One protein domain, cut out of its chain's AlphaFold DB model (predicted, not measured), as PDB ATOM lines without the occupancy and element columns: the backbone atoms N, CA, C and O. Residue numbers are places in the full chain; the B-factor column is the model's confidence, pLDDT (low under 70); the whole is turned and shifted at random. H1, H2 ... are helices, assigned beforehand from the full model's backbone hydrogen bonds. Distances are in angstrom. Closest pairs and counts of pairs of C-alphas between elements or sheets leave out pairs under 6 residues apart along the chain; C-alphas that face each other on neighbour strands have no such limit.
ATOM      1  N   THR A  44      46.040 163.813  12.478       85.38
ATOM      2  CA  THR A  44      46.413 162.418  12.204       85.38
ATOM      3  C   THR A  44      46.865 161.683  13.464       85.38
ATOM      4  O   THR A  44      46.538 160.511  13.678       85.38
ATOM      5  N   PHE A  45      47.620 162.368  14.323       85.00
ATOM      6  CA  PHE A  45      48.037 161.825  15.607       85.00
ATOM      7  C   PHE A  45      46.842 161.680  16.556       85.00
ATOM      8  O   PHE A  45      46.694 160.633  17.178       85.00
ATOM      9  N   LEU A  46      45.950 162.675  16.599       84.25
ATOM     10  CA  LEU A  46      44.714 162.609  17.380       84.25
ATOM     11  C   LEU A  46      43.837 161.421  16.953       84.25
ATOM     12  O   LEU A  46      43.369 160.680  17.809       84.25
ATOM     13  N   ALA A  47      43.683 161.180  15.648       85.56
ATOM     14  CA  ALA A  47      42.963 160.010  15.143       85.56
ATOM     15  C   ALA A  47      43.606 158.698  15.613       85.56
ATOM     16  O   ALA A  47      42.935 157.828  16.160       85.56
ATOM     17  N   THR A  48      44.933 158.596  15.482       88.88
ATOM     18  CA  THR A  48      45.706 157.433  15.953       88.88
ATOM     19  C   THR A  48      45.479 157.168  17.432       88.88
ATOM     20  O   THR A  48      45.315 156.021  17.843       88.88
ATOM     21  N   LEU A  49      45.477 158.234  18.227       86.00
ATOM     22  CA  LEU A  49      45.241 158.160  19.652       86.00
ATOM     23  C   LEU A  49      43.841 157.608  19.938       86.00
ATOM     24  O   LEU A  49      43.742 156.602  20.627       86.00
ATOM     25  N   ILE A  50      42.793 158.195  19.354       84.38
ATOM     26  CA  ILE A  50      41.395 157.762  19.527       84.38
ATOM     27  C   ILE A  50      41.217 156.281  19.149       84.38
ATOM     28  O   ILE A  50      40.548 155.529  19.861       84.38
ATOM     29  N   GLU A  51      41.852 155.837  18.062       87.50
ATOM     30  CA  GLU A  51      41.842 154.435  17.621       87.50
ATOM     31  C   GLU A  51      42.513 153.523  18.650       87.50
ATOM     32  O   GLU A  51      41.934 152.534  19.089       87.50
ATOM     33  N   SER A  52      43.732 153.860  19.066       89.69
ATOM     34  CA  SER A  52      44.500 153.054  20.017       89.69
ATOM     35  C   SER A  52      43.890 153.025  21.418       89.69
ATOM     36  O   SER A  52      43.883 151.973  22.055       89.69
ATOM     37  N   GLU A  53      43.326 154.141  21.880       85.75
ATOM     38  CA  GLU A  53      42.632 154.221  23.159       85.75
ATOM     39  C   GLU A  53      41.394 153.347  23.157       85.75
ATOM     40  O   GLU A  53      41.115 152.693  24.151       85.75
ATOM     41  N   SER A  54      40.715 153.215  22.022       84.12
ATOM     42  CA  SER A  54      39.583 152.303  21.929       84.12
ATOM     43  C   SER A  54      39.968 150.834  22.127       84.12
ATOM     44  O   SER A  54      39.262 150.089  22.809       84.12
ATOM     45  N   ILE A  55      41.142 150.429  21.626       87.25
ATOM     46  CA  ILE A  55      41.703 149.093  21.861       87.25
ATOM     47  C   ILE A  55      42.021 148.923  23.353       87.25
ATOM     48  O   ILE A  55      41.702 147.890  23.942       87.25
ATOM     49  N   ILE A  56      42.618 149.943  23.981       88.12
ATOM     50  CA  ILE A  56      43.009 149.928  25.399       88.12
ATOM     51  C   ILE A  56      41.786 149.977  26.330       88.12
ATOM     52  O   ILE A  56      41.769 149.312  27.363       88.12
ATOM     53  N   GLN A  57      40.743 150.731  26.000       85.19
ATOM     54  CA  GLN A  57      39.536 150.862  26.818       85.19
ATOM     55  C   GLN A  57      38.750 149.557  26.883       85.19
ATOM     56  O   GLN A  57      38.290 149.166  27.956       85.19
ATOM     57  N   GLN A  58      38.664 148.821  25.778       84.88
ATOM     58  CA  GLN A  58      37.979 147.527  25.770       84.88
ATOM     59  C   GLN A  58      38.684 146.452  26.600       84.88
ATOM     60  O   GLN A  58      38.059 145.469  26.990       84.88
ATOM     61  N   VAL A  59      39.967 146.646  26.907       82.81
ATOM     62  CA  VAL A  59      40.698 145.822  27.876       82.81
ATOM     63  C   VAL A  59      40.152 146.036  29.291       82.81
ATOM     64  O   VAL A  59      40.098 145.099  30.082       82.81
ATOM     65  N   ARG A  60      39.760 147.272  29.627       81.31
ATOM     66  CA  ARG A  60      39.239 147.637  30.955       81.31
ATOM     67  C   ARG A  60      37.808 147.159  31.136       81.31
ATOM     68  O   ARG A  60      37.483 146.563  32.158       81.31
ATOM     69  N   SER A  61      36.981 147.424  30.132       82.31
ATOM     70  CA  SER A  61      35.551 147.154  30.159       82.31
ATOM     71  C   SER A  61      35.132 146.545  28.820       82.31
ATOM     72  O   SER A  61      34.739 147.270  27.902       82.31
ATOM     73  N   PRO A  62      35.267 145.215  28.651       81.62
ATOM     74  CA  PRO A  62      34.830 144.550  27.434       81.62
ATOM     75  C   PRO A  62      33.309 144.676  27.314       81.62
ATOM     76  O   PRO A  62      32.542 144.001  28.006       81.62
ATOM     77  N   LYS A  63      32.865 145.566  26.427       78.44
ATOM     78  CA  LYS A  63      31.445 145.799  26.170       78.44
ATOM     79  C   LYS A  63      30.890 144.657  25.326       78.44
ATOM     80  O   LYS A  63      31.339 144.422  24.209       78.44
ATOM     81  N   LYS A  64      29.902 143.937  25.867       80.88
ATOM     82  CA  LYS A  64      29.161 142.899  25.124       80.88
ATOM     83  C   LYS A  64      28.161 143.502  24.135       80.88
ATOM     84  O   LYS A  64      27.833 142.873  23.136       80.88
ATOM     85  N   SER A  65      27.680 144.706  24.427       84.75
ATOM     86  CA  SER A  65      26.774 145.486  23.591       84.75
ATOM     87  C   SER A  65      27.085 146.973  23.750       84.75
ATOM     88  O   SER A  65      27.613 147.399  24.779       84.75
ATOM     89  N   LEU A  66      26.773 147.757  22.720       82.12
ATOM     90  CA  LEU A  66      26.879 149.213  22.768       82.12
ATOM     91  C   LEU A  66      25.718 149.776  23.584       82.12
ATOM     92  O   LEU A  66      24.556 149.512  23.270       82.12
ATOM     93  N   ALA A  67      26.019 150.571  24.611       84.25
ATOM     94  CA  ALA A  67      24.990 151.355  25.278       84.25
ATOM     95  C   ALA A  67      24.543 152.513  24.369       84.25
ATOM     96  O   ALA A  67      25.320 153.012  23.555       84.25
ATOM     97  N   ALA A  68      23.312 153.004  24.539       84.81
ATOM     98  CA  ALA A  68      22.836 154.180  23.801       84.81
ATOM     99  C   ALA A  68      23.753 155.404  24.004       84.81
ATOM    100  O   ALA A  68      23.994 156.161  23.067       84.81
ATOM    101  N   SER A  69      24.328 155.555  25.202       79.19
ATOM    102  CA  SER A  69      25.323 156.589  25.502       79.19
ATOM    103  C   SER A  69      26.589 156.460  24.658       79.19
ATOM    104  O   SER A  69      27.129 157.472  24.226       79.19
ATOM    105  N   ASP A  70      27.039 155.232  24.391       78.62
ATOM    106  CA  ASP A  70      28.220 154.976  23.564       78.62
ATOM    107  C   ASP A  70      27.939 155.343  22.113       78.62
ATOM    108  O   ASP A  70      28.767 155.960  21.455       78.62
ATOM    109  N   VAL A  71      26.735 155.027  21.629       83.69
ATOM    110  CA  VAL A  71      26.312 155.407  20.280       83.69
ATOM    111  C   VAL A  71      26.264 156.931  20.148       83.69
ATOM    112  O   VAL A  71      26.827 157.484  19.208       83.69
ATOM    113  N   ILE A  72      25.659 157.634  21.106       85.19
ATOM    114  CA  ILE A  72      25.609 159.105  21.090       85.19
ATOM    115  C   ILE A  72      27.024 159.694  21.151       85.19
ATOM    116  O   ILE A  72      27.352 160.602  20.387       85.19
ATOM    117  N   PHE A  73      27.887 159.175  22.024       81.25
ATOM    118  CA  PHE A  73      29.250 159.672  22.157       81.25
ATOM    119  C   PHE A  73      30.066 159.450  20.874       81.25
ATOM    120  O   PHE A  73      30.589 160.411  20.308       81.25
ATOM    121  N   CYS A  74      30.108 158.216  20.369       80.00
ATOM    122  CA  CYS A  74      30.929 157.833  19.222       80.00
ATOM    123  C   CYS A  74      30.396 158.365  17.883       80.00
ATOM    124  O   CYS A  74      31.190 158.683  17.002       80.00
ATOM    125  N   PHE A  75      29.076 158.470  17.700       83.56
ATOM    126  CA  PHE A  75      28.490 158.846  16.405       83.56
ATOM    127  C   PHE A  75      27.990 160.291  16.341       83.56
ATOM    128  O   PHE A  75      27.811 160.804  15.239       83.56
ATOM    129  N   VAL A  76      27.793 160.967  17.478       86.56
ATOM    130  CA  VAL A  76      27.322 162.361  17.505       86.56
ATOM    131  C   VAL A  76      28.373 163.281  18.106       86.56
ATOM    132  O   VAL A  76      28.868 164.168  17.412       86.56
ATOM    133  N   LEU A  77      28.747 163.079  19.373       82.38
ATOM    134  CA  LEU A  77      29.600 164.033  20.092       82.38
ATOM    135  C   LEU A  77      31.013 164.092  19.515       82.38
ATOM    136  O   LEU A  77      31.479 165.176  19.166       82.38
ATOM    137  N   VAL A  78      31.679 162.944  19.372       79.44
ATOM    138  CA  VAL A  78      33.057 162.882  18.868       79.44
ATOM    139  C   VAL A  78      33.151 163.452  17.444       79.44
ATOM    140  O   VAL A  78      33.940 164.381  17.255       79.44
ATOM    141  N   PRO A  79      32.320 163.036  16.463       81.88
ATOM    142  CA  PRO A  79      32.319 163.650  15.137       81.88
ATOM    143  C   PRO A  79      32.041 165.153  15.175       81.88
ATOM    144  O   PRO A  79      32.768 165.909  14.540       81.88
ATOM    145  N   THR A  80      31.061 165.620  15.957       84.44
ATOM    146  CA  THR A  80      30.741 167.058  16.057       84.44
ATOM    147  C   THR A  80      31.930 167.867  16.580       84.44
ATOM    148  O   THR A  80      32.286 168.894  16.000       84.44
ATOM    149  N   CYS A  81      32.592 167.380  17.634       79.56
ATOM    150  CA  CYS A  81      33.815 167.980  18.171       79.56
ATOM    151  C   CYS A  81      34.965 167.967  17.159       79.56
ATOM    152  O   CYS A  81      35.800 168.862  17.158       79.56
ATOM    153  N   ILE A  82      35.029 166.961  16.290       78.25
ATOM    154  CA  ILE A  82      36.061 166.860  15.258       78.25
ATOM    155  C   ILE A  82      35.783 167.831  14.109       78.25
ATOM    156  O   ILE A  82      36.691 168.539  13.674       78.25
ATOM    157  N   PHE A  83      34.538 167.917  13.640       82.38
ATOM    158  CA  PHE A  83      34.146 168.832  12.568       82.38
ATOM    159  C   PHE A  83      34.305 170.302  12.968       82.38
ATOM    160  O   PHE A  83      34.652 171.120  12.117       82.38
ATOM    161  N   SER A  84      34.150 170.641  14.252       84.50
ATOM    162  CA  SER A  84      34.373 172.010  14.736       84.50
ATOM    163  C   SER A  84      35.842 172.455  14.674       84.50
ATOM    164  O   SER A  84      36.111 173.653  14.591       84.50
ATOM    165  N   VAL A  85      36.794 171.514  14.646       79.88
ATOM    166  CA  VAL A  85      38.239 171.793  14.523       79.88
ATOM    167  C   VAL A  85      38.677 171.943  13.055       79.88
ATOM    168  O   VAL A  85      39.799 172.367  12.785       79.88
ATOM    169  N   ASN A  86      37.788 171.654  12.097       84.81
ATOM    170  CA  ASN A  86      38.032 171.750  10.654       84.81
ATOM    171  C   ASN A  86      39.332 171.045  10.180       84.81
ATOM    172  O   ASN A  86      40.201 171.687   9.583       84.81
ATOM    173  N   PRO A  87      39.505 169.734  10.445       84.38
ATOM    174  CA  PRO A  87      40.700 169.007  10.027       84.38
ATOM    175  C   PRO A  87      40.722 168.785   8.499       84.38
ATOM    176  O   PRO A  87      39.662 168.864   7.865       84.38
ATOM    177  N   PRO A  88      41.892 168.468   7.904       86.50
ATOM    178  CA  PRO A  88      42.004 168.072   6.495       86.50
ATOM    179  C   PRO A  88      41.084 166.891   6.144       86.50
ATOM    180  O   PRO A  88      40.801 166.051   7.000       86.50
ATOM    181  N   ASP A  89      40.649 166.789   4.884       85.69
ATOM    182  CA  ASP A  89      39.634 165.807   4.464       85.69
ATOM    183  C   ASP A  89      40.031 164.345   4.730       85.69
ATOM    184  O   ASP A  89      39.208 163.560   5.203       85.69
ATOM    185  N   GLU A  90      41.300 163.985   4.521       84.12
ATOM    186  CA  GLU A  90      41.815 162.640   4.824       84.12
ATOM    187  C   GLU A  90      41.668 162.299   6.318       84.12
ATOM    188  O   GLU A  90      41.247 161.201   6.695       84.12
ATOM    189  N   SER A  91      41.943 163.273   7.187       83.06
ATOM    190  CA  SER A  91      41.828 163.119   8.634       83.06
ATOM    191  C   SER A  91      40.371 163.022   9.081       83.06
ATOM    192  O   SER A  91      40.101 162.288  10.028       83.06
ATOM    193  N   ARG A  92      39.424 163.696   8.405       84.69
ATOM    194  CA  ARG A  92      37.979 163.610   8.707       84.69
ATOM    195  C   ARG A  92      37.456 162.192   8.542       84.69
ATOM    196  O   ARG A  92      36.815 161.669   9.453       84.69
ATOM    197  N   PHE A  93      37.749 161.567   7.400       85.94
ATOM    198  CA  PHE A  93      37.307 160.201   7.132       85.94
ATOM    199  C   PHE A  93      37.911 159.231   8.140       85.94
ATOM    200  O   PHE A  93      37.186 158.451   8.756       85.94
ATOM    201  N   ARG A  94      39.224 159.332   8.372       86.38
ATOM    202  CA  ARG A  94      39.901 158.487   9.352       86.38
ATOM    203  C   ARG A  94      39.264 158.628  10.729       86.38
ATOM    204  O   ARG A  94      38.857 157.623  11.290       86.38
ATOM    205  N   LEU A  95      39.087 159.854  11.210       82.69
ATOM    206  CA  LEU A  95      38.454 160.150  12.494       82.69
ATOM    207  C   LEU A  95      37.032 159.581  12.612       82.69
ATOM    208  O   LEU A  95      36.681 159.032  13.654       82.69
ATOM    209  N   MET A  96      36.233 159.648  11.545       82.25
ATOM    210  CA  MET A  96      34.908 159.023  11.498       82.25
ATOM    211  C   MET A  96      34.995 157.491  11.542       82.25
ATOM    212  O   MET A  96      34.209 156.844  12.224       82.25
ATOM    213  N   THR A  97      35.964 156.880  10.856       84.31
ATOM    214  CA  THR A  97      36.173 155.426  10.960       84.31
ATOM    215  C   THR A  97      36.728 155.019  12.322       84.31
ATOM    216  O   THR A  97      36.371 153.955  12.822       84.31
ATOM    217  N   SER A  98      37.534 155.869  12.968       84.12
ATOM    218  CA  SER A  98      38.086 155.622  14.298       84.12
ATOM    219  C   SER A  98      36.978 155.401  15.322       84.12
ATOM    220  O   SER A  98      37.130 154.523  16.164       84.12
ATOM    221  N   THR A  99      35.856 156.130  15.231       79.50
ATOM    222  CA  THR A  99      34.715 155.957  16.148       79.50
ATOM    223  C   THR A  99      34.013 154.612  15.960       79.50
ATOM    224  O   THR A  99      33.634 153.974  16.941       79.50
ATOM    225  N   VAL A 100      33.926 154.120  14.719       82.81
ATOM    226  CA  VAL A 100      33.435 152.766  14.404       82.81
ATOM    227  C   VAL A 100      34.399 151.699  14.923       82.81
ATOM    228  O   VAL A 100      33.971 150.700  15.494       82.81
ATOM    229  N   LEU A 101      35.712 151.907  14.794       83.56
ATOM    230  CA  LEU A 101      36.704 150.972  15.333       83.56
ATOM    231  C   LEU A 101      36.584 150.815  16.856       83.56
ATOM    232  O   LEU A 101      36.898 149.742  17.375       83.56
ATOM    233  N   GLN A 102      36.061 151.819  17.570       81.06
ATOM    234  CA  GLN A 102      35.842 151.716  19.015       81.06
ATOM    235  C   GLN A 102      34.747 150.731  19.406       81.06
ATOM    236  O   GLN A 102      34.698 150.303  20.560       81.06
ATOM    237  N   THR A 103      33.879 150.348  18.469       82.31
ATOM    238  CA  THR A 103      32.790 149.409  18.737       82.31
ATOM    239  C   THR A 103      33.183 147.951  18.505       82.31
ATOM    240  O   THR A 103      32.426 147.049  18.855       82.31
ATOM    241  N   ILE A 104      34.341 147.695  17.890       86.62
ATOM    242  CA  ILE A 104      34.803 146.343  17.540       86.62
ATOM    243  C   ILE A 104      35.374 145.663  18.785       86.62
ATOM    244  O   ILE A 104      36.320 146.224  19.309       86.62
ATOM    245  N   PRO A 105      34.930 144.464  19.218       88.25
ATOM    246  CA  PRO A 105      35.465 143.761  20.394       88.25
ATOM    247  C   PRO A 105      36.901 143.232  20.179       88.25
ATOM    248  O   PRO A 105      37.141 142.030  20.015       88.25
ATOM    249  N   TRP A 106      37.881 144.137  20.197       87.31
ATOM    250  CA  TRP A 106      39.304 143.881  19.977       87.31
ATOM    251  C   TRP A 106      39.873 142.760  20.849       87.31
ATOM    252  O   TRP A 106      40.577 141.913  20.294       87.31
ATOM    253  N   PRO A 107      39.565 142.660  22.163       85.81
ATOM    254  CA  PRO A 107      40.087 141.573  22.988       85.81
ATOM    255  C   PRO A 107      39.692 140.190  22.459       85.81
ATOM    256  O   PRO A 107      40.519 139.277  22.415       85.81
ATOM    257  N   THR A 108      38.449 140.031  21.996       87.62
ATOM    258  CA  THR A 108      37.943 138.766  21.448       87.62
ATOM    259  C   THR A 108      38.624 138.428  20.126       87.62
ATOM    260  O   THR A 108      39.109 137.311  19.963       87.62
ATOM    261  N   TYR A 109      38.735 139.384  19.203       89.25
ATOM    262  CA  TYR A 109      39.376 139.128  17.911       89.25
ATOM    263  C   TYR A 109      40.879 138.873  18.038       89.25
ATOM    264  O   TYR A 109      41.397 137.939  17.428       89.25
ATOM    265  N   ILE A 110      41.583 139.657  18.858       85.69
ATOM    266  CA  ILE A 110      43.030 139.510  19.050       85.69
ATOM    267  C   ILE A 110      43.341 138.200  19.780       85.69
ATOM    268  O   ILE A 110      44.236 137.471  19.355       85.69
ATOM    269  N   SER A 111      42.580 137.841  20.820       83.50
ATOM    270  CA  SER A 111      42.764 136.555  21.511       83.50
ATOM    271  C   SER A 111      42.515 135.359  20.589       83.50
ATOM    272  O   SER A 111      43.309 134.419  20.593       83.50
ATOM    273  N   GLN A 112      41.471 135.409  19.753       87.94
ATOM    274  CA  GLN A 112      41.196 134.381  18.744       87.94
ATOM    275  C   GLN A 112      42.288 134.312  17.669       87.94
ATOM    276  O   GLN A 112      42.664 133.222  17.241       87.94
ATOM    277  N   ALA A 113      42.817 135.453  17.224       88.75
ATOM    278  CA  ALA A 113      43.886 135.492  16.231       88.75
ATOM    279  C   ALA A 113      45.198 134.904  16.778       88.75
ATOM    280  O   ALA A 113      45.856 134.116  16.097       88.75
ATOM    281  N   ILE A 114      45.563 135.248  18.018       84.44
ATOM    282  CA  ILE A 114      46.770 134.739  18.682       84.44
ATOM    283  C   ILE A 114      46.652 133.234  18.940       84.44
ATOM    284  O   ILE A 114      47.587 132.493  18.628       84.44
ATOM    285  N   SER A 115      45.513 132.767  19.464       85.06
ATOM    286  CA  SER A 115      45.318 131.344  19.765       85.06
ATOM    287  C   SER A 115      45.401 130.480  18.507       85.06
ATOM    288  O   SER A 115      46.094 129.464  18.515       85.06
ATOM    289  N   ARG A 116      44.788 130.926  17.400       89.19
ATOM    290  CA  ARG A 116      44.849 130.238  16.100       89.19
ATOM    291  C   ARG A 116      46.258 130.181  15.515       89.19
ATOM    292  O   ARG A 116      46.596 129.196  14.873       89.19
ATOM    293  N   ARG A 117      47.070 131.231  15.688       90.88
ATOM    294  CA  ARG A 117      48.387 131.323  15.036       90.88
ATOM    295  C   ARG A 117      49.497 130.589  15.783       90.88
ATOM    296  O   ARG A 117      50.404 130.071  15.142       90.88
ATOM    297  N   TYR A 118      49.455 130.578  17.113       85.62
ATOM    298  CA  TYR A 118      50.563 130.078  17.934       85.62
ATOM    299  C   TYR A 118      50.279 128.737  18.613       85.62
ATOM    300  O   TYR A 118      51.123 128.272  19.375       85.62
ATOM    301  N   ASN A 119      49.105 128.132  18.392       85.38
ATOM    302  CA  ASN A 119      48.645 126.936  19.115       85.38
ATOM    303  C   ASN A 119      48.770 127.067  20.646       85.38
ATOM    304  O   ASN A 119      48.834 126.073  21.371       85.38
ATOM    305  N   LEU A 120      48.812 128.303  21.157       81.38
ATOM    306  CA  LEU A 120      48.792 128.573  22.585       81.38
ATOM    307  C   LEU A 120      47.442 128.098  23.100       81.38
ATOM    308  O   LEU A 120      46.405 128.517  22.580       81.38
ATOM    309  N   SER A 121      47.460 127.231  24.117       76.38
ATOM    310  CA  SER A 121      46.239 126.778  24.773       76.38
ATOM    311  C   SER A 121      45.407 128.005  25.131       76.38
ATOM    312  O   SER A 121      45.818 128.825  25.960       76.38
ATOM    313  N   PHE A 122      44.253 128.140  24.469       72.19
ATOM    314  CA  PHE A 122      43.308 129.236  24.676       72.19
ATOM    315  C   PHE A 122      43.031 129.419  26.174       72.19
ATOM    316  O   PHE A 122      42.946 130.538  26.666       72.19
ATOM    317  N   THR A 123      43.032 128.313  26.918       73.12
ATOM    318  CA  THR A 123      42.880 128.251  28.368       73.12
ATOM    319  C   THR A 123      43.970 129.004  29.134       73.12
ATOM    320  O   THR A 123      43.647 129.704  30.086       73.12
ATOM    321  N   ILE A 124      45.249 128.910  28.749       75.44
ATOM    322  CA  ILE A 124      46.352 129.581  29.465       75.44
ATOM    323  C   ILE A 124      46.285 131.091  29.240       75.44
ATOM    324  O   ILE A 124      46.358 131.862  30.198       75.44
ATOM    325  N   PHE A 125      46.096 131.508  27.986       75.56
ATOM    326  CA  PHE A 125      45.981 132.924  27.651       75.56
ATOM    327  C   PHE A 125      44.747 133.547  28.316       75.56
ATOM    328  O   PHE A 125      44.840 134.642  28.854       75.56
ATOM    329  N   ASN A 126      43.621 132.828  28.355       76.06
ATOM    330  CA  ASN A 126      42.382 133.310  28.970       76.06
ATOM    331  C   ASN A 126      42.390 133.292  30.504       76.06
ATOM    332  O   ASN A 126      41.606 133.993  31.134       76.06
ATOM    333  N   ARG A 127      43.290 132.520  31.127       83.38
ATOM    334  CA  ARG A 127      43.393 132.448  32.590       83.38
ATOM    335  C   ARG A 127      44.164 133.624  33.192       83.38
ATOM    336  O   ARG A 127      43.953 133.939  34.359       83.38
ATOM    337  N   ASN A 128      45.041 134.275  32.425       86.12
ATOM    338  CA  ASN A 128      45.851 135.391  32.910       86.12
ATOM    339  C   ASN A 128      45.416 136.723  32.283       86.12
ATOM    340  O   ASN A 128      46.019 137.203  31.324       86.12
ATOM    341  N   VAL A 129      44.387 137.337  32.874       86.25
ATOM    342  CA  VAL A 129      43.835 138.639  32.454       86.25
ATOM    343  C   VAL A 129      44.929 139.713  32.354       86.25
ATOM    344  O   VAL A 129      44.969 140.472  31.393       86.25
ATOM    345  N   ASN A 130      45.892 139.737  33.283       88.88
ATOM    346  CA  ASN A 130      46.979 140.724  33.266       88.88
ATOM    347  C   ASN A 130      47.895 140.579  32.042       88.88
ATOM    348  O   ASN A 130      48.338 141.581  31.474       88.88
ATOM    349  N   LEU A 131      48.170 139.342  31.620       88.00
ATOM    350  CA  LEU A 131      48.944 139.080  30.410       88.00
ATOM    351  C   LEU A 131      48.172 139.514  29.158       88.00
ATOM    352  O   LEU A 131      48.750 140.184  28.305       88.00
ATOM    353  N   GLN A 132      46.876 139.193  29.064       86.44
ATOM    354  CA  GLN A 132      46.038 139.630  27.939       86.44
ATOM    355  C   GLN A 132      46.018 141.154  27.817       86.44
ATOM    356  O   GLN A 132      46.257 141.692  26.736       86.44
ATOM    357  N   ASN A 133      45.813 141.839  28.943       90.25
ATOM    358  CA  ASN A 133      45.793 143.294  29.009       90.25
ATOM    359  C   ASN A 133      47.120 143.888  28.524       90.25
ATOM    360  O   ASN A 133      47.127 144.803  27.702       90.25
ATOM    361  N   SER A 134      48.243 143.321  28.971       92.25
ATOM    362  CA  SER A 134      49.578 143.783  28.578       92.25
ATOM    363  C   SER A 134      49.845 143.566  27.084       92.25
ATOM    364  O   SER A 134      50.403 144.438  26.423       92.25
ATOM    365  N   VAL A 135      49.412 142.434  26.516       91.00
ATOM    366  CA  VAL A 135      49.547 142.158  25.075       91.00
ATOM    367  C   VAL A 135      48.737 143.158  24.252       91.00
ATOM    368  O   VAL A 135      49.258 143.715  23.288       91.00
ATOM    369  N   LEU A 136      47.494 143.434  24.645       91.06
ATOM    370  CA  LEU A 136      46.624 144.392  23.958       91.06
ATOM    371  C   LEU A 136      47.177 145.821  24.019       91.06
ATOM    372  O   LEU A 136      47.245 146.495  22.990       91.06
ATOM    373  N   ILE A 137      47.656 146.253  25.190       93.25
ATOM    374  CA  ILE A 137      48.344 147.542  25.349       93.25
ATOM    375  C   ILE A 137      49.607 147.582  24.474       93.25
ATOM    376  O   ILE A 137      49.877 148.594  23.826       93.25
ATOM    377  N   GLY A 138      50.352 146.477  24.383       94.25
ATOM    378  CA  GLY A 138      51.501 146.334  23.487       94.25
ATOM    379  C   GLY A 138      51.139 146.515  22.011       94.25
ATOM    380  O   GLY A 138      51.809 147.271  21.308       94.25
ATOM    381  N   VAL A 139      50.053 145.889  21.548       91.75
ATOM    382  CA  VAL A 139      49.548 146.026  20.170       91.75
ATOM    383  C   VAL A 139      49.142 147.471  19.873       91.75
ATOM    384  O   VAL A 139      49.577 148.028  18.863       91.75
ATOM    385  N   ALA A 140      48.376 148.107  20.764       91.88
ATOM    386  CA  ALA A 140      47.976 149.507  20.614       91.88
ATOM    387  C   ALA A 140      49.192 150.454  20.572       91.88
ATOM    388  O   ALA A 140      49.254 151.369  19.753       91.88
ATOM    389  N   SER A 141      50.206 150.185  21.396       94.25
ATOM    390  CA  SER A 141      51.438 150.984  21.458       94.25
ATOM    391  C   SER A 141      52.308 150.822  20.207       94.25
ATOM    392  O   SER A 141      52.862 151.797  19.699       94.25
ATOM    393  N   LEU A 142      52.397 149.601  19.665       94.00
ATOM    394  CA  LEU A 142      53.053 149.332  18.382       94.00
ATOM    395  C   LEU A 142      52.349 150.057  17.232       94.00
ATOM    396  O   LEU A 142      53.019 150.627  16.370       94.00
ATOM    397  N   TYR A 143      51.016 150.070  17.241       92.56
ATOM    398  CA  TYR A 143      50.216 150.807  16.271       92.56
ATOM    399  C   TYR A 143      50.491 152.318  16.335       92.56
ATOM    400  O   TYR A 143      50.830 152.924  15.315       92.56
ATOM    401  N   GLN A 144      50.463 152.913  17.533       91.94
ATOM    402  CA  GLN A 144      50.804 154.327  17.746       91.94
ATOM    403  C   GLN A 144      52.223 154.659  17.249       91.94
ATOM    404  O   GLN A 144      52.420 155.644  16.531       91.94
ATOM    405  N   ALA A 145      53.215 153.823  17.574       91.50
ATOM    406  CA  ALA A 145      54.590 154.000  17.111       91.50
ATOM    407  C   ALA A 145      54.714 153.905  15.582       91.50
ATOM    408  O   ALA A 145      55.493 154.642  14.972       91.50
ATOM    409  N   PHE A 146      53.962 152.992  14.960       91.38
ATOM    410  CA  PHE A 146      53.988 152.766  13.516       91.38
ATOM    411  C   PHE A 146      53.421 153.962  12.759       91.38
ATOM    412  O   PHE A 146      54.069 154.470  11.843       91.38
ATOM    413  N   ILE A 147      52.263 154.470  13.179       89.56
ATOM    414  CA  ILE A 147      51.686 155.660  12.552       89.56
ATOM    415  C   ILE A 147      52.577 156.880  12.790       89.56
ATOM    416  O   ILE A 147      52.888 157.586  11.834       89.56
ATOM    417  N   GLY A 148      53.086 157.080  14.012       86.06
ATOM    418  CA  GLY A 148      54.016 158.176  14.310       86.06
ATOM    419  C   GLY A 148      55.300 158.143  13.469       86.06
ATOM    420  O   GLY A 148      55.878 159.187  13.165       86.06
ATOM    421  N   ARG A 149      55.749 156.953  13.049       87.44
ATOM    422  CA  ARG A 149      56.865 156.788  12.107       87.44
ATOM    423  C   ARG A 149      56.497 157.225  10.686       87.44
ATOM    424  O   ARG A 149      57.357 157.775  10.003       87.44
ATOM    425  N   ASN A 150      55.269 156.968  10.245       85.38
ATOM    426  CA  ASN A 150      54.829 157.257   8.878       85.38
ATOM    427  C   ASN A 150      54.401 158.719   8.683       85.38
ATOM    428  O   ASN A 150      54.581 159.254   7.594       85.38
ATOM    429  N   THR A 151      53.891 159.382   9.725       81.81
ATOM    430  CA  THR A 151      53.480 160.796   9.659       81.81
ATOM    431  C   THR A 151      54.663 161.765   9.747       81.81
ATOM    432  O   THR A 151      54.656 162.827   9.127       81.81
ATOM    433  N   GLY A 152      55.729 161.399  10.466       68.56
ATOM    434  CA  GLY A 152      56.932 162.219  10.638       68.56
ATOM    435  C   GLY A 152      57.993 162.034   9.543       68.56
ATOM    436  O   GLY A 152      59.027 161.434   9.809       68.56
ATOM    437  N   ALA A 153      57.754 162.561   8.339       50.62
ATOM    438  CA  ALA A 153      58.730 162.900   7.285       50.62
ATOM    439  C   ALA A 153      59.969 161.977   7.021       50.62
ATOM    440  O   ALA A 153      60.979 161.986   7.726       50.62
ATOM    441  N   LYS A 154      59.920 161.311   5.854       50.31
ATOM    442  CA  LYS A 154      60.961 160.926   4.856       50.31
ATOM    443  C   LYS A 154      62.245 160.165   5.229       50.31
ATOM    444  O   LYS A 154      62.822 159.569   4.321       50.31
ATOM    445  N   THR A 155      62.704 160.094   6.476       54.25
ATOM    446  CA  THR A 155      63.920 159.311   6.789       54.25
ATOM    447  C   THR A 155      63.576 157.947   7.382       54.25
ATOM    448  O   THR A 155      62.892 157.831   8.400       54.25
ATOM    449  N   LYS A 156      64.049 156.872   6.732       72.69
ATOM    450  CA  LYS A 156      63.938 155.502   7.253       72.69
ATOM    451  C   LYS A 156      64.746 155.408   8.551       72.69
ATOM    452  O   LYS A 156      65.947 155.176   8.524       72.69
ATOM    453  N   ARG A 157      64.087 155.591   9.697       79.38
ATOM    454  CA  ARG A 157      64.720 155.380  11.005       79.38
ATOM    455  C   ARG A 157      65.087 153.898  11.189       79.38
ATOM    456  O   ARG A 157      64.339 153.028  10.716       79.38
ATOM    457  N   PRO A 158      66.192 153.588  11.887       89.75
ATOM    458  CA  PRO A 158      66.575 152.210  12.177       89.75
ATOM    459  C   PRO A 158      65.495 151.504  13.005       89.75
ATOM    460  O   PRO A 158      64.804 152.129  13.815       89.75
ATOM    461  N   ILE A 159      65.359 150.187  12.822       90.69
ATOM    462  CA  ILE A 159      64.364 149.365  13.532       90.69
ATOM    463  C   ILE A 159      64.510 149.460  15.056       90.69
ATOM    464  O   ILE A 159      63.512 149.501  15.764       90.69
ATOM    465  N   VAL A 160      65.740 149.615  15.553       89.81
ATOM    466  CA  VAL A 160      66.036 149.790  16.984       89.81
ATOM    467  C   VAL A 160      65.368 151.047  17.550       89.81
ATOM    468  O   VAL A 160      64.766 150.995  18.618       89.81
ATOM    469  N   SER A 161      65.391 152.166  16.814       88.94
ATOM    470  CA  SER A 161      64.721 153.403  17.242       88.94
ATOM    471  C   SER A 161      63.201 153.234  17.277       88.94
ATOM    472  O   SER A 161      62.546 153.738  18.188       88.94
ATOM    473  N   PHE A 162      62.644 152.490  16.318       91.12
ATOM    474  CA  PHE A 162      61.224 152.151  16.315       91.12
ATOM    475  C   PHE A 162      60.850 151.294  17.530       91.12
ATOM    476  O   PHE A 162      59.937 151.665  18.259       91.12
ATOM    477  N   LEU A 163      61.587 150.212  17.801       93.19
ATOM    478  CA  LEU A 163      61.335 149.338  18.953       93.19
ATOM    479  C   LEU A 163      61.458 150.085  20.284       93.19
ATOM    480  O   LEU A 163      60.611 149.920  21.158       93.19
ATOM    481  N   SER A 164      62.464 150.954  20.416       92.62
ATOM    482  CA  SER A 164      62.637 151.805  21.594       92.62
ATOM    483  C   SER A 164      61.429 152.723  21.813       92.62
ATOM    484  O   SER A 164      60.885 152.764  22.915       92.62
ATOM    485  N   LYS A 165      60.939 153.394  20.760       90.75
ATOM    486  CA  LYS A 165      59.731 154.229  20.848       90.75
ATOM    487  C   LYS A 165      58.487 153.415  21.192       90.75
ATOM    488  O   LYS A 165      57.736 153.820  22.071       90.75
ATOM    489  N   SER A 166      58.287 152.262  20.557       93.50
ATOM    490  CA  SER A 166      57.166 151.366  20.866       93.50
ATOM    491  C   SER A 166      57.166 150.941  22.333       93.50
ATOM    492  O   SER A 166      56.121 150.957  22.974       93.50
ATOM    493  N   PHE A 167      58.341 150.625  22.888       95.06
ATOM    494  CA  PHE A 167      58.484 150.286  24.302       95.06
ATOM    495  C   PHE A 167      58.173 151.473  25.225       95.06
ATOM    496  O   PHE A 167      57.467 151.313  26.215       95.06
ATOM    497  N   GLN A 168      58.644 152.677  24.895       93.38
ATOM    498  CA  GLN A 168      58.345 153.884  25.680       93.38
ATOM    499  C   GLN A 168      56.842 154.187  25.710       93.38
ATOM    500  O   GLN A 168      56.287 154.469  26.771       93.38
ATOM    501  N   ILE A 169      56.175 154.083  24.559       93.56
ATOM    502  CA  ILE A 169      54.725 154.267  24.440       93.56
ATOM    503  C   ILE A 169      53.975 153.184  25.226       93.56
ATOM    504  O   ILE A 169      53.034 153.495  25.955       93.56
ATOM    505  N   PHE A 170      54.441 151.934  25.163       95.44
ATOM    506  CA  PHE A 170      53.903 150.842  25.970       95.44
ATOM    507  C   PHE A 170      53.963 151.150  27.468       95.44
ATOM    508  O   PHE A 170      52.953 151.009  28.153       95.44
ATOM    509  N   VAL A 171      55.102 151.632  27.972       94.50
ATOM    510  CA  VAL A 171      55.241 152.022  29.383       94.50
ATOM    511  C   VAL A 171      54.264 153.145  29.747       94.50
ATOM    512  O   VAL A 171      53.615 153.056  30.786       94.50
ATOM    513  N   ILE A 172      54.103 154.166  28.898       93.19
ATOM    514  CA  ILE A 172      53.145 155.262  29.133       93.19
ATOM    515  C   ILE A 172      51.713 154.730  29.235       93.19
ATOM    516  O   ILE A 172      51.023 155.010  30.217       93.19
ATOM    517  N   ASN A 173      51.281 153.934  28.258       93.75
ATOM    518  CA  ASN A 173      49.927 153.387  28.227       93.75
ATOM    519  C   ASN A 173      49.680 152.425  29.396       93.75
ATOM    520  O   ASN A 173      48.612 152.451  30.008       93.75
ATOM    521  N   GLN A 174      50.680 151.619  29.764       94.38
ATOM    522  CA  GLN A 174      50.606 150.722  30.913       94.38
ATOM    523  C   GLN A 174      50.483 151.500  32.231       94.38
ATOM    524  O   GLN A 174      49.663 151.150  33.079       94.38
ATOM    525  N   LEU A 175      51.254 152.577  32.406       92.69
ATOM    526  CA  LEU A 175      51.157 153.442  33.583       92.69
ATOM    527  C   LEU A 175      49.800 154.148  33.652       92.69
ATOM    528  O   LEU A 175      49.183 154.162  34.715       92.69
ATOM    529  N   ALA A 176      49.302 154.673  32.530       91.94
ATOM    530  CA  ALA A 176      47.977 155.284  32.457       91.94
ATOM    531  C   ALA A 176      46.862 154.274  32.773       91.94
ATOM    532  O   ALA A 176      45.914 154.593  33.494       91.94
ATOM    533  N   PHE A 177      46.995 153.029  32.305       91.75
ATOM    534  CA  PHE A 177      46.091 151.937  32.653       91.75
ATOM    535  C   PHE A 177      46.108 151.645  34.161       91.75
ATOM    536  O   PHE A 177      45.048 151.633  34.791       91.75
ATOM    537  N   CYS A 178      47.290 151.471  34.759       92.38
ATOM    538  CA  CYS A 178      47.432 151.235  36.197       92.38
ATOM    539  C   CYS A 178      46.877 152.399  37.032       92.38
ATOM    540  O   CYS A 178      46.184 152.170  38.023       92.38
ATOM    541  N   LEU A 179      47.134 153.641  36.612       92.38
ATOM    542  CA  LEU A 179      46.612 154.841  37.261       92.38
ATOM    543  C   LEU A 179      45.085 154.903  37.184       92.38
ATOM    544  O   LEU A 179      44.443 155.176  38.193       92.38
ATOM    545  N   SER A 180      44.495 154.579  36.031       91.50
ATOM    546  CA  SER A 180      43.034 154.499  35.876       91.50
ATOM    547  C   SER A 180      42.435 153.494  36.863       91.50
ATOM    548  O   SER A 180      41.511 153.823  37.598       91.50
ATOM    549  N   GLN A 181      43.014 152.290  36.950       91.44
ATOM    550  CA  GLN A 181      42.571 151.252  37.888       91.44
ATOM    551  C   GLN A 181      42.713 151.677  39.353       91.44
ATOM    552  O   GLN A 181      41.859 151.370  40.186       91.44
ATOM    553  N   PHE A 182      43.782 152.398  39.683       94.12
ATOM    554  CA  PHE A 182      43.972 152.950  41.017       94.12
ATOM    555  C   PHE A 182      42.910 154.009  41.349       94.12
ATOM    556  O   PHE A 182      42.304 153.952  42.420       94.12
ATOM    557  N   LEU A 183      42.650 154.938  40.427       93.19
ATOM    558  CA  LEU A 183      41.666 156.005  40.608       93.19
ATOM    559  C   LEU A 183      40.244 155.455  40.703       93.19
ATOM    560  O   LEU A 183      39.520 155.867  41.599       93.19
ATOM    561  N   LEU A 184      39.874 154.467  39.883       92.81
ATOM    562  CA  LEU A 184      38.580 153.779  39.979       92.81
ATOM    563  C   LEU A 184      38.350 153.163  41.366       92.81
ATOM    564  O   LEU A 184      37.249 153.230  41.904       92.81
ATOM    565  N   LYS A 185      39.398 152.596  41.979       94.38
ATOM    566  CA  LYS A 185      39.321 152.024  43.335       94.38
ATOM    567  C   LYS A 185      39.232 153.083  44.433       94.38
ATOM    568  O   LYS A 185      38.675 152.807  45.490       94.38
ATOM    569  N   LYS A 186      39.840 154.255  44.231       96.69
ATOM    570  CA  LYS A 186      39.941 155.311  45.253       96.69
ATOM    571  C   LYS A 186      38.837 156.363  45.168       96.69
ATOM    572  O   LYS A 186      38.475 156.920  46.196       96.69
ATOM    573  N   LEU A 187      38.314 156.632  43.976       95.88
ATOM    574  CA  LEU A 187      37.357 157.699  43.687       95.88
ATOM    575  C   LEU A 187      36.007 157.103  43.278       95.88
ATOM    576  O   LEU A 187      35.528 157.325  42.171       95.88
ATOM    577  N   SER A 188      35.378 156.354  44.186       94.19
ATOM    578  CA  SER A 188      34.094 155.682  43.931       94.19
ATOM    579  C   SER A 188      32.934 156.635  43.610       94.19
ATOM    580  O   SER A 188      31.930 156.198  43.056       94.19
ATOM    581  N   PHE A 189      33.060 157.925  43.939       95.88
ATOM    582  CA  PHE A 189      32.052 158.944  43.630       95.88
ATOM    583  C   PHE A 189      32.069 159.395  42.162       95.88
ATOM    584  O   PHE A 189      31.093 159.980  41.698       95.88
ATOM    585  N   ILE A 190      33.167 159.164  41.433       92.06
ATOM    586  CA  ILE A 190      33.276 159.548  40.025       92.06
ATOM    587  C   ILE A 190      32.798 158.371  39.168       92.06
ATOM    588  O   ILE A 190      33.305 157.260  39.334       92.06
ATOM    589  N   PRO A 191      31.868 158.589  38.220       90.69
ATOM    590  CA  PRO A 191      31.464 157.563  37.269       90.69
ATOM    591  C   PRO A 191      32.677 156.916  36.574       90.69
ATOM    592  O   PRO A 191      33.533 157.644  36.060       90.69
ATOM    593  N   PRO A 192      32.751 155.572  36.496       87.94
ATOM    594  CA  PRO A 192      33.879 154.877  35.880       87.94
ATOM    595  C   PRO A 192      34.190 155.338  34.456       87.94
ATOM    596  O   PRO A 192      35.355 155.509  34.110       87.94
ATOM    597  N   SER A 193      33.150 155.639  33.672       82.56
ATOM    598  CA  SER A 193      33.274 156.158  32.307       82.56
ATOM    599  C   SER A 193      34.091 157.448  32.230       82.56
ATOM    600  O   SER A 193      34.853 157.631  31.287       82.56
ATOM    601  N   ILE A 194      33.989 158.326  33.233       85.62
ATOM    602  CA  ILE A 194      34.756 159.575  33.272       85.62
ATOM    603  C   ILE A 194      36.228 159.277  33.548       85.62
ATOM    604  O   ILE A 194      37.087 159.790  32.840       85.62
ATOM    605  N   ILE A 195      36.549 158.438  34.538       87.88
ATOM    606  CA  ILE A 195      37.952 158.109  34.854       87.88
ATOM    607  C   ILE A 195      38.615 157.388  33.672       87.88
ATOM    608  O   ILE A 195      39.750 157.709  33.316       87.88
ATOM    609  N   GLU A 196      37.904 156.445  33.054       85.56
ATOM    610  CA  GLU A 196      38.396 155.652  31.925       85.56
ATOM    611  C   GLU A 196      38.647 156.476  30.655       85.56
ATOM    612  O   GLU A 196      39.514 156.091  29.867       85.56
ATOM    613  N   GLU A 197      37.946 157.599  30.477       83.31
ATOM    614  CA  GLU A 197      38.115 158.519  29.346       83.31
ATOM    615  C   GLU A 197      39.128 159.637  29.648       83.31
ATOM    616  O   GLU A 197      39.972 159.979  28.816       83.31
ATOM    617  N   VAL A 198      39.083 160.200  30.860       84.38
ATOM    618  CA  VAL A 198      39.906 161.350  31.260       84.38
ATOM    619  C   VAL A 198      41.366 160.951  31.431       84.38
ATOM    620  O   VAL A 198      42.250 161.647  30.937       84.38
ATOM    621  N   VAL A 199      41.659 159.840  32.110       87.81
ATOM    622  CA  VAL A 199      43.055 159.469  32.393       87.81
ATOM    623  C   VAL A 199      43.860 159.271  31.104       87.81
ATOM    624  O   VAL A 199      44.925 159.879  30.984       87.81
ATOM    625  N   PRO A 200      43.397 158.507  30.102       84.25
ATOM    626  CA  PRO A 200      44.170 158.361  28.877       84.25
ATOM    627  C   PRO A 200      44.221 159.645  28.047       84.25
ATOM    628  O   PRO A 200      45.299 160.026  27.590       84.25
ATOM    629  N   SER A 201      43.107 160.375  27.940       82.25
ATOM    630  CA  SER A 201      43.039 161.617  27.159       82.25
ATOM    631  C   SER A 201      43.934 162.731  27.708       82.25
ATOM    632  O   SER A 201      44.546 163.471  26.940       82.25
ATOM    633  N   PHE A 202      44.052 162.852  29.034       82.81
ATOM    634  CA  PHE A 202      44.817 163.930  29.671       82.81
ATOM    635  C   PHE A 202      46.225 163.518  30.113       82.81
ATOM    636  O   PHE A 202      47.060 164.394  30.337       82.81
ATOM    637  N   ILE A 203      46.519 162.218  30.226       85.94
ATOM    638  CA  ILE A 203      47.830 161.728  30.681       85.94
ATOM    639  C   ILE A 203      48.534 160.940  29.580       85.94
ATOM    640  O   ILE A 203      49.626 161.330  29.169       85.94
ATOM    641  N   ALA A 204      47.934 159.859  29.076       88.38
ATOM    642  CA  ALA A 204      48.591 159.013  28.079       88.38
ATOM    643  C   ALA A 204      48.821 159.769  26.765       88.38
ATOM    644  O   ALA A 204      49.921 159.736  26.214       88.38
ATOM    645  N   ALA A 205      47.820 160.510  26.292       86.31
ATOM    646  CA  ALA A 205      47.877 161.177  25.002       86.31
ATOM    647  C   ALA A 205      48.928 162.286  24.899       86.31
ATOM    648  O   ALA A 205      49.745 162.235  23.968       86.31
ATOM    649  N   PRO A 206      48.993 163.258  25.834       83.69
ATOM    650  CA  PRO A 206      50.008 164.300  25.763       83.69
ATOM    651  C   PRO A 206      51.410 163.720  25.952       83.69
ATOM    652  O   PRO A 206      52.338 164.123  25.254       83.69
ATOM    653  N   LEU A 207      51.575 162.730  26.838       86.12
ATOM    654  CA  LEU A 207      52.867 162.079  27.058       86.12
ATOM    655  C   LEU A 207      53.327 161.285  25.832       86.12
ATOM    656  O   LEU A 207      54.479 161.426  25.424       86.12
ATOM    657  N   THR A 208      52.443 160.512  25.202       89.00
ATOM    658  CA  THR A 208      52.742 159.768  23.970       89.00
ATOM    659  C   THR A 208      53.113 160.721  22.836       89.00
ATOM    660  O   THR A 208      54.115 160.503  22.154       89.00
ATOM    661  N   HIS A 209      52.375 161.824  22.676       85.81
ATOM    662  CA  HIS A 209      52.708 162.864  21.703       85.81
ATOM    663  C   HIS A 209      54.097 163.457  21.950       85.81
ATOM    664  O   HIS A 209      54.911 163.552  21.028       85.81
ATOM    665  N   LEU A 210      54.396 163.820  23.199       82.88
ATOM    666  CA  LEU A 210      55.695 164.362  23.587       82.88
ATOM    667  C   LEU A 210      56.817 163.349  23.345       82.88
ATOM    668  O   LEU A 210      57.848 163.702  22.785       82.88
ATOM    669  N   VAL A 211      56.628 162.075  23.684       87.12
ATOM    670  CA  VAL A 211      57.630 161.034  23.414       87.12
ATOM    671  C   VAL A 211      57.856 160.837  21.916       87.12
ATOM    672  O   VAL A 211      58.998 160.693  21.476       87.12
ATOM    673  N   LEU A 212      56.802 160.878  21.104       85.88
ATOM    674  CA  LEU A 212      56.926 160.719  19.658       85.88
ATOM    675  C   LEU A 212      57.641 161.897  18.989       85.88
ATOM    676  O   LEU A 212      58.488 161.658  18.119       85.88
ATOM    677  N   THR A 213      57.317 163.124  19.406       82.31
ATOM    678  CA  THR A 213      57.825 164.376  18.820       82.31
ATOM    679  C   THR A 213      59.192 164.779  19.371       82.31
ATOM    680  O   THR A 213      60.093 165.104  18.602       82.31
ATOM    681  N   VAL A 214      59.363 164.716  20.690       82.44
ATOM    682  CA  VAL A 214      60.513 165.259  21.433       82.44
ATOM    683  C   VAL A 214      61.468 164.165  21.905       82.44
ATOM    684  O   VAL A 214      62.672 164.401  22.008       82.44
ATOM    685  N   GLY A 215      60.947 162.968  22.178       86.62
ATOM    686  CA  GLY A 215      61.684 161.886  22.829       86.62
ATOM    687  C   GLY A 215      61.679 161.990  24.358       86.62
ATOM    688  O   GLY A 215      61.495 163.063  24.938       86.62
ATOM    689  N   VAL A 216      61.899 160.854  25.026       85.69
ATOM    690  CA  VAL A 216      61.847 160.741  26.499       85.69
ATOM    691  C   VAL A 216      62.918 161.583  27.196       85.69
ATOM    692  O   VAL A 216      62.632 162.206  28.213       85.69
ATOM    693  N   GLU A 217      64.129 161.666  26.646       80.12
ATOM    694  CA  GLU A 217      65.231 162.435  27.252       80.12
ATOM    695  C   GLU A 217      64.882 163.920  27.396       80.12
ATOM    696  O   GLU A 217      65.111 164.558  28.429       80.12
ATOM    697  N   ASN A 218      64.265 164.470  26.357       79.12
ATOM    698  CA  ASN A 218      63.851 165.859  26.320       79.12
ATOM    699  C   ASN A 218      62.557 166.096  27.127       79.12
ATOM    700  O   ASN A 218      62.392 167.177  27.702       79.12
ATOM    701  N   LEU A 219      61.666 165.098  27.231       81.31
ATOM    702  CA  LEU A 219      60.517 165.128  28.146       81.31
ATOM    703  C   LEU A 219      60.994 165.231  29.599       81.31
ATOM    704  O   LEU A 219      60.601 166.153  30.312       81.31
ATOM    705  N   PHE A 220      61.881 164.324  30.017       82.19
ATOM    706  CA  PHE A 220      62.456 164.327  31.359       82.19
ATOM    707  C   PHE A 220      63.180 165.644  31.636       82.19
ATOM    708  O   PHE A 220      62.942 166.283  32.656       82.19
ATOM    709  N   SER A 221      63.969 166.118  30.669       80.00
ATOM    710  CA  SER A 221      64.606 167.434  30.728       80.00
ATOM    711  C   SER A 221      63.608 168.565  30.975       80.00
ATOM    712  O   SER A 221      63.861 169.443  31.796       80.00
ATOM    713  N   SER A 222      62.464 168.551  30.292       76.69
ATOM    714  CA  SER A 222      61.427 169.582  30.424       76.69
ATOM    715  C   SER A 222      60.689 169.506  31.761       76.69
ATOM    716  O   SER A 222      60.413 170.546  32.361       76.69
ATOM    717  N   LEU A 223      60.407 168.299  32.256       79.69
ATOM    718  CA  LEU A 223      59.811 168.078  33.576       79.69
ATOM    719  C   LEU A 223      60.753 168.530  34.691       79.69
ATOM    720  O   LEU A 223      60.352 169.321  35.541       79.69
ATOM    721  N   VAL A 224      62.018 168.108  34.641       83.88
ATOM    722  CA  VAL A 224      63.050 168.525  35.597       83.88
ATOM    723  C   VAL A 224      63.188 170.042  35.589       83.88
ATOM    724  O   VAL A 224      63.135 170.663  36.644       83.88
ATOM    725  N   LEU A 225      63.273 170.669  34.412       80.00
ATOM    726  CA  LEU A 225      63.307 172.129  34.313       80.00
ATOM    727  C   LEU A 225      62.042 172.785  34.881       80.00
ATOM    728  O   LEU A 225      62.150 173.845  35.485       80.00
ATOM    729  N   SER A 226      60.863 172.184  34.720       78.75
ATOM    730  CA  SER A 226      59.610 172.726  35.267       78.75
ATOM    731  C   SER A 226      59.570 172.651  36.795       78.75
ATOM    732  O   SER A 226      59.194 173.623  37.441       78.75
TER     733      SER A 226
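What this domain is: This is residues 44 to 226 of the 326 residues of the protein "zf-RING_UBOX domain-containing protein" of Tritrichomonas foetus (UniProt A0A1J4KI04). H1 is the core of a rounded helical body: H6 packs along it, H8 crosses it at a slant, and H3, paired with H2 in a hairpin, packs along another side. The longest helix, H7, packs on H6 and H8; H4 and H5 lie by one end of H6, and H9 turns off the end of H8. The 183 printed residues, with nine named helices in chain order H1 to H9 and no named strand, are all helix in class and compact, radius of gyration of the C-alphas 17.2 A, spanning 42 by 41 by 36 A.

How they stand to each other: H7, residues 159 to 186, and H8, residues 192 to 213, form a helical hairpin at 24 degrees; their closest C-alphas, Ala 176 and Ala 204, are 5.8 A apart. H7 touches H6, residues 129 to 151, with residues 162 to 174 alone, at a steep tilt of 48 degrees, closest C-alphas Ser 141 and Phe 170, 5.1 A. H1, residues 44 to 60, touches H6 at a shallow tilt of 5 degrees, opposite ways, closest C-alphas Ser 52 and Ala 140, 5.0 A. H1, H6 and H8 form a bundle, helices grouped together. H1 also touches H3, residues 89 to 101, at 3 degrees, the same way, closest C-alphas Glu 51 and Ser 98, 5.2 A. H2, residues 68 to 83, forms a hairpin with H3. H4, residues 106 to 118, touches H1 with residues 106 to 107 alone, about perpendicular at 81 degrees, closest C-alphas Ile 55 and Trp 106, 6.0 A. H5, residues 122 to 127, only just touches H4, with 3 C-alpha pairs within 8 A, closest Ser 115 and Phe 122, 5.7 A. H9, residues 216 to 226, touches H8 only at the corner, only just, with 3 pairs, closest Leu 210 and Leu 219, 6.7 A. Every O i to N i+4 pair is within hydrogen-bond range in H4, H5, H6, H7 and H9; H1 has 11 of 13, H2 10 of 12, H3 8 of 9, H8 15 of 18.

Where its parts are: H7 runs 40.5 A from C-alpha 159 at (64.364, 149.365, 13.532); H6 measures 33.2 A and H8 30.9 A. H9 ends at C-alpha 226, (59.610, 172.726, 35.267).

The domain as a whole: The printed part has no cut and no long link. Residues 152 to 155 have pLDDT under 70.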